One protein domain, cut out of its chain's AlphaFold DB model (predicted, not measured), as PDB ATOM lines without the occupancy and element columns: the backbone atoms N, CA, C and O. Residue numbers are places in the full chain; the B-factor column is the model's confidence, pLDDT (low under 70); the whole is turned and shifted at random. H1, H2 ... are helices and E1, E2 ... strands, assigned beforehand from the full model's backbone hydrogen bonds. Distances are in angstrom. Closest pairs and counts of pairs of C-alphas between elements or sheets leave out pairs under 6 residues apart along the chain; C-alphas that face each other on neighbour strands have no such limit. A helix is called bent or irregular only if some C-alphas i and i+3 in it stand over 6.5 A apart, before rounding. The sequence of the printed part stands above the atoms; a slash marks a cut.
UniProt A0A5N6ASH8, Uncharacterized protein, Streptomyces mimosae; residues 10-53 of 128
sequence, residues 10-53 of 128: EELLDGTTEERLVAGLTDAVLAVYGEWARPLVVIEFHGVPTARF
ATOM      1  N   GLU A  10     -44.477 -17.821  31.673       98.12
ATOM      2  CA  GLU A  10     -43.160 -18.400  31.380       98.12
ATOM      3  C   GLU A  10     -42.040 -17.375  31.578       98.12
ATOM      4  O   GLU A  10     -40.965 -17.715  32.051       98.12
ATOM      5  N   GLU A  11     -42.315 -16.099  31.309       97.44
ATOM      6  CA  GLU A  11     -41.350 -15.011  31.467       97.44
ATOM      7  C   GLU A  11     -40.948 -14.746  32.928       97.44
ATOM      8  O   GLU A  11     -39.985 -14.021  33.173       97.44
ATOM      9  N   LEU A  12     -41.678 -15.312  33.894       96.19
ATOM     10  CA  LEU A  12     -41.343 -15.255  35.318       96.19
ATOM     11  C   LEU A  12     -40.482 -16.444  35.776       96.19
ATOM     12  O   LEU A  12     -40.076 -16.470  36.931       96.19
ATOM     13  N   LEU A  13     -40.232 -17.430  34.910       97.19
ATOM     14  CA  LEU A  13     -39.403 -18.600  35.198       97.19
ATOM     15  C   LEU A  13     -37.963 -18.325  34.742       97.19
ATOM     16  O   LEU A  13     -37.636 -18.416  33.559       97.19
ATOM     17  N   ASP A  14     -37.114 -17.917  35.685       96.62
ATOM     18  CA  ASP A  14     -35.735 -17.464  35.455       96.62
ATOM     19  C   ASP A  14     -34.673 -18.386  36.089       96.62
ATOM     20  O   ASP A  14     -33.498 -18.026  36.205       96.62
ATOM     21  N   GLY A  15     -35.081 -19.574  36.529       95.75
ATOM     22  CA  GLY A  15     -34.295 -20.534  37.300       95.75
ATOM     23  C   GLY A  15     -34.291 -20.242  38.803       95.75
ATOM     24  O   GLY A  15     -34.440 -21.159  39.608       95.75
ATOM     25  N   THR A  16     -34.171 -18.973  39.206       97.56
ATOM     26  CA  THR A  16     -34.155 -18.587  40.633       97.56
ATOM     27  C   THR A  16     -35.557 -18.630  41.232       97.56
ATOM     28  O   THR A  16     -35.751 -19.044  42.379       97.56
ATOM     29  N   THR A  17     -36.552 -18.205  40.458       97.56
ATOM     30  CA  THR A  17     -37.965 -18.244  40.836       97.56
ATOM     31  C   THR A  17     -38.400 -19.682  41.107       97.56
ATOM     32  O   THR A  17     -39.003 -19.958  42.146       97.56
ATOM     33  N   GLU A  18     -38.024 -20.611  40.232       98.06
ATOM     34  CA  GLU A  18     -38.296 -22.039  40.362       98.06
ATOM     35  C   GLU A  18     -37.685 -22.603  41.641       98.06
ATOM     36  O   GLU A  18     -38.394 -23.245  42.412       98.06
ATOM     37  N   GLU A  19     -36.407 -22.328  41.915       98.44
ATOM     38  CA  GLU A  19     -35.739 -22.785  43.140       98.44
ATOM     39  C   GLU A  19     -36.458 -22.294  44.405       98.44
ATOM     40  O   GLU A  19     -36.716 -23.076  45.328       98.44
ATOM     41  N   ARG A  20     -36.840 -21.011  44.437       98.44
ATOM     42  CA  ARG A  20     -37.562 -20.420  45.576       98.44
ATOM     43  C   ARG A  20     -38.952 -21.027  45.751       98.44
ATOM     44  O   ARG A  20     -39.347 -21.318  46.882       98.44
ATOM     45  N   LEU A  21     -39.680 -21.248  44.656       98.38
ATOM     46  CA  LEU A  21     -40.993 -21.893  44.693       98.38
ATOM     47  C   LEU A  21     -40.889 -23.358  45.110       98.38
ATOM     48  O   LEU A  21     -41.686 -23.794  45.934       98.38
ATOM     49  N   VAL A  22     -39.906 -24.108  44.606       98.56
ATOM     50  CA  VAL A  22     -39.675 -25.504  45.008       98.56
ATOM     51  C   VAL A  22     -39.476 -25.596  46.514       98.56
ATOM     52  O   VAL A  22     -40.123 -26.426  47.157       98.56
ATOM     53  N   ALA A  23     -38.637 -24.727  47.085       98.56
ATOM     54  CA  ALA A  23     -38.420 -24.682  48.527       98.56
ATOM     55  C   ALA A  23     -39.719 -24.356  49.285       98.56
ATOM     56  O   ALA A  23     -40.171 -25.161  50.100       98.56
ATOM     57  N   GLY A  24     -40.370 -23.233  48.960       98.69
ATOM     58  CA  GLY A  24     -41.558 -22.767  49.684       98.69
ATOM     59  C   GLY A  24     -42.761 -23.708  49.577       98.69
ATOM     60  O   GLY A  24     -43.420 -23.994  50.577       98.69
ATOM     61  N   LEU A  25     -43.036 -24.241  48.384       98.69
ATOM     62  CA  LEU A  25     -44.132 -25.189  48.166       98.69
ATOM     63  C   LEU A  25     -43.867 -26.521  48.865       98.69
ATOM     64  O   LEU A  25     -44.792 -27.104  49.432       98.69
ATOM     65  N   THR A  26     -42.620 -26.998  48.859       98.69
ATOM     66  CA  THR A  26     -42.256 -28.198  49.617       98.69
ATOM     67  C   THR A  26     -42.471 -27.957  51.104       98.69
ATOM     68  O   THR A  26     -43.188 -28.726  51.740       98.69
ATOM     69  N   ASP A  27     -41.940 -26.863  51.648       98.69
ATOM     70  CA  ASP A  27     -42.068 -26.534  53.069       98.69
ATOM     71  C   ASP A  27     -43.532 -26.371  53.501       98.69
ATOM     72  O   ASP A  27     -43.897 -26.826  54.585       98.69
ATOM     73  N   ALA A  28     -44.407 -25.840  52.639       98.62
ATOM     74  CA  ALA A  28     -45.848 -25.788  52.894       98.62
ATOM     75  C   ALA A  28     -46.468 -27.188  53.082       98.62
ATOM     76  O   ALA A  28     -47.268 -27.397  53.997       98.62
ATOM     77  N   VAL A  29     -46.071 -28.177  52.272       98.31
ATOM     78  CA  VAL A  29     -46.518 -29.572  52.446       98.31
ATOM     79  C   VAL A  29     -45.973 -30.159  53.750       98.31
ATOM     80  O   VAL A  29     -46.706 -30.826  54.488       98.31
ATOM     81  N   LEU A  30     -44.702 -29.904  54.061       98.12
ATOM     82  CA  LEU A  30     -44.046 -30.433  55.260       98.12
ATOM     83  C   LEU A  30     -44.565 -29.796  56.545       98.12
ATOM     84  O   LEU A  30     -44.656 -30.475  57.563       98.12
ATOM     85  N   ALA A  31     -44.988 -28.537  56.506       98.38
ATOM     86  CA  ALA A  31     -45.636 -27.888  57.636       98.38
ATOM     87  C   ALA A  31     -46.956 -28.578  58.020       98.38
ATOM     88  O   ALA A  31     -47.369 -28.515  59.180       98.38
ATOM     89  N   VAL A  32     -47.625 -29.241  57.069       98.19
ATOM     90  CA  VAL A  32     -48.874 -29.977  57.307       98.19
ATOM     91  C   VAL A  32     -48.603 -31.425  57.683       98.19
ATOM     92  O   VAL A  32     -49.121 -31.895  58.695       98.19
ATOM     93  N   TYR A  33     -47.799 -32.130  56.889       97.19
ATOM     94  CA  TYR A  33     -47.636 -33.576  57.030       97.19
ATOM     95  C   TYR A  33     -46.360 -33.986  57.767       97.19
ATOM     96  O   TYR A  33     -46.319 -35.074  58.331       97.19
ATOM     97  N   GLY A  34     -45.348 -33.127  57.837       97.62
ATOM     98  CA  GLY A  34     -44.042 -33.422  58.420       97.62
ATOM     99  C   GLY A  34     -43.041 -33.996  57.416       97.62
ATOM    100  O   GLY A  34     -43.348 -34.259  56.254       97.62
ATOM    101  N   GLU A  35     -41.817 -34.215  57.896       97.31
ATOM    102  CA  GLU A  35     -40.635 -34.488  57.065       97.31
ATOM    103  C   GLU A  35     -40.722 -35.781  56.236       97.31
ATOM    104  O   GLU A  35     -40.127 -35.878  55.163       97.31
ATOM    105  N   TRP A  36     -41.516 -36.762  56.678       95.38
ATOM    106  CA  TRP A  36     -41.717 -38.015  55.939       95.38
ATOM    107  C   TRP A  36     -42.303 -37.792  54.538       95.38
ATOM    108  O   TRP A  36     -42.110 -38.628  53.656       95.38
ATOM    109  N   ALA A  37     -43.016 -36.679  54.328       95.81
ATOM    110  CA  ALA A  37     -43.639 -36.368  53.052       95.81
ATOM    111  C   ALA A  37     -42.642 -35.819  52.020       95.81
ATOM    112  O   ALA A  37     -42.936 -35.906  50.829       95.81
ATOM    113  N   ARG A  38     -41.463 -35.314  52.427       97.00
ATOM    114  CA  ARG A  38     -40.483 -34.668  51.528       97.00
ATOM    115  C   ARG A  38     -40.150 -35.488  50.280       97.00
ATOM    116  O   ARG A  38     -40.300 -34.940  49.192       97.00
ATOM    117  N   PRO A  39     -39.757 -36.774  50.371       95.69
ATOM    118  CA  PRO A  39     -39.429 -37.559  49.177       95.69
ATOM    119  C   PRO A  39     -40.633 -37.834  48.261       95.69
ATOM    120  O   PRO A  39     -40.457 -38.383  47.178       95.69
ATOM    121  N   LEU A  40     -41.855 -37.506  48.692       94.94
ATOM    122  CA  LEU A  40     -43.085 -37.729  47.936       94.94
ATOM    123  C   LEU A  40     -43.604 -36.463  47.248       94.94
ATOM    124  O   LEU A  40     -44.524 -36.586  46.439       94.94
ATOM    125  N   VAL A  41     -43.076 -35.283  47.595       97.12
ATOM    126  CA  VAL A  41     -43.495 -34.009  47.004       97.12
ATOM    127  C   VAL A  41     -42.916 -33.895  45.605       97.12
ATOM    128  O   VAL A  41     -41.703 -33.845  45.422       97.12
ATOM    129  N   VAL A  42     -43.803 -33.837  44.618       97.38
ATOM    130  CA  VAL A  42     -43.456 -33.577  43.221       97.38
ATOM    131  C   VAL A  42     -43.974 -32.195  42.852       97.38
ATOM    132  O   VAL A  42     -45.117 -31.866  43.170       97.38
ATOM    133  N   ILE A  43     -43.137 -31.389  42.200       98.25
ATOM    134  CA  ILE A  43     -43.479 -30.045  41.729       98.25
ATOM    135  C   ILE A  43     -43.157 -29.962  40.239       98.25
ATOM    136  O   ILE A  43     -42.053 -30.302  39.816       98.25
ATOM    137  N   GLU A  44     -44.127 -29.501  39.463       98.00
ATOM    138  CA  GLU A  44     -44.027 -29.280  38.027       98.00
ATOM    139  C   GLU A  44     -44.413 -27.830  37.710       98.00
ATOM    140  O   GLU A  44     -45.425 -27.329  38.208       98.00
ATOM    141  N   PHE A  45     -43.626 -27.153  36.873       98.38
ATOM    142  CA  PHE A  45     -43.921 -25.795  36.413       98.38
ATOM    143  C   PHE A  45     -44.491 -25.831  35.001       98.38
ATOM    144  O   PHE A  45     -43.849 -26.293  34.059       98.38
ATOM    145  N   HIS A  46     -45.705 -25.315  34.851       98.12
ATOM    146  CA  HIS A  46     -46.358 -25.086  33.569       98.12
ATOM    147  C   HIS A  46     -46.225 -23.605  33.228       98.12
ATOM    148  O   HIS A  46     -47.126 -22.804  33.490       98.12
ATOM    149  N   GLY A  47     -45.065 -23.257  32.670       97.81
ATOM    150  CA  GLY A  47     -44.825 -21.951  32.069       97.81
ATOM    151  C   GLY A  47     -45.665 -21.790  30.807       97.81
ATOM    152  O   GLY A  47     -45.615 -22.626  29.902       97.81
ATOM    153  N   VAL A  48     -46.459 -20.729  30.749       98.06
ATOM    154  CA  VAL A  48     -47.225 -20.358  29.557       98.06
ATOM    155  C   VAL A  48     -46.777 -18.960  29.136       98.06
ATOM    156  O   VAL A  48     -46.840 -18.051  29.964       98.06
ATOM    157  N   PRO A  49     -46.361 -18.741  27.873       98.25
ATOM    158  CA  PRO A  49     -46.016 -17.405  27.402       98.25
ATOM    159  C   PRO A  49     -47.162 -16.429  27.660       98.25
ATOM    160  O   PRO A  49     -48.316 -16.745  27.349       98.25
ATOM    161  N   THR A  50     -46.865 -15.228  28.152       98.00
ATOM    162  CA  THR A  50     -47.889 -14.229  28.514       98.00
ATOM    163  C   THR A  50     -48.850 -13.931  27.356       98.00
ATOM    164  O   THR A  50     -50.056 -13.781  27.556       98.00
ATOM    165  N   ALA A  51     -48.347 -13.952  26.116       97.56
ATOM    166  CA  ALA A  51     -49.139 -13.784  24.893       97.56
ATOM    167  C   ALA A  51     -50.255 -14.836  24.697       97.56
ATOM    168  O   ALA A  51     -51.161 -14.622  23.890       97.56
ATOM    169  N   ARG A  52     -50.190 -15.974  25.399       97.62
ATOM    170  CA  ARG A  52     -51.153 -17.085  25.318       97.62
ATOM    171  C   ARG A  52     -52.135 -17.130  26.485       97.62
ATOM    172  O   ARG A  52     -53.045 -17.957  26.460       97.62
ATOM    173  N   PHE A  53     -51.995 -16.250  27.469       97.44
ATOM    174  CA  PHE A  53     -53.033 -16.061  28.473       97.44
ATOM    175  C   PHE A  53     -54.117 -15.115  27.976       97.44
ATOM    176  O   PHE A  53     -53.835 -14.152  27.260       97.44
TER     177      PHE A  53
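What this domain is: This is residues 10 to 53 of the 128 residues of an uncharacterized protein of Streptomyces mimosae (UniProt A0A5N6ASH8). A long helix, H1, runs out to one end of a narrow rod, the short helix H2 makes the turn there, and the extended strand E1 folds back past H1 toward the end where the printed part begins. The printed part has 44 residues with two named helices and one named strand, in the order H1, H2, E1, and its class is mixed, helices and strands. The whole is loose, with a radius of gyration of the C-alphas of 12.9 A, and the C-alphas span 40 by 18 by 14 A.

Where its parts are: The printed part begins at Glu 10, with its C-alpha at (-43.160, -18.400, 31.380). H1 holds residues 16 to 33 and is 26.0 A long from first to last C-alpha, starting at C-alpha 16 at (-34.155, -18.587, 40.633). H2 holds residues 35 to 40, 10.0 A. E1 holds residues 42 to 48, 19.4 A, and ends at C-alpha 48 at (-47.225, -20.358, 29.557).

How they stand to each other: H1 touches H2 with its residues 26 to 30 alone, and the closest C-alphas, those of Leu 30 and Ala 37, are 6.3 A apart. The two helices run opposite ways at a steep tilt of 54 degrees. The closest C-alphas of H1 and E1, those of Val 22 and Ile 43, are 6.8 A apart. H2 and E1 meet only through their link. E1 pairs with no named strand. H2 is irregular, with C-alphas 36 and 39 at 7.2 A. In H1, 13 of 14 O i to N i+4 pairs are within hydrogen-bond range; in H2, 0 of 2 are, beside 2 of 3 O i to N i+3 pairs.

The domain as a whole: The two C-alphas farthest apart, those of Trp 36 and Ala 51, are 40.1 A apart. The first and last printed C-alphas, those of Glu 10 and Phe 53, are 10.6 A apart. The printed part has no cut, and the links from H1 to H2 and from H2 to E1 are tight. The mean pLDDT of the printed part is 97.6, and no printed residue is under 70.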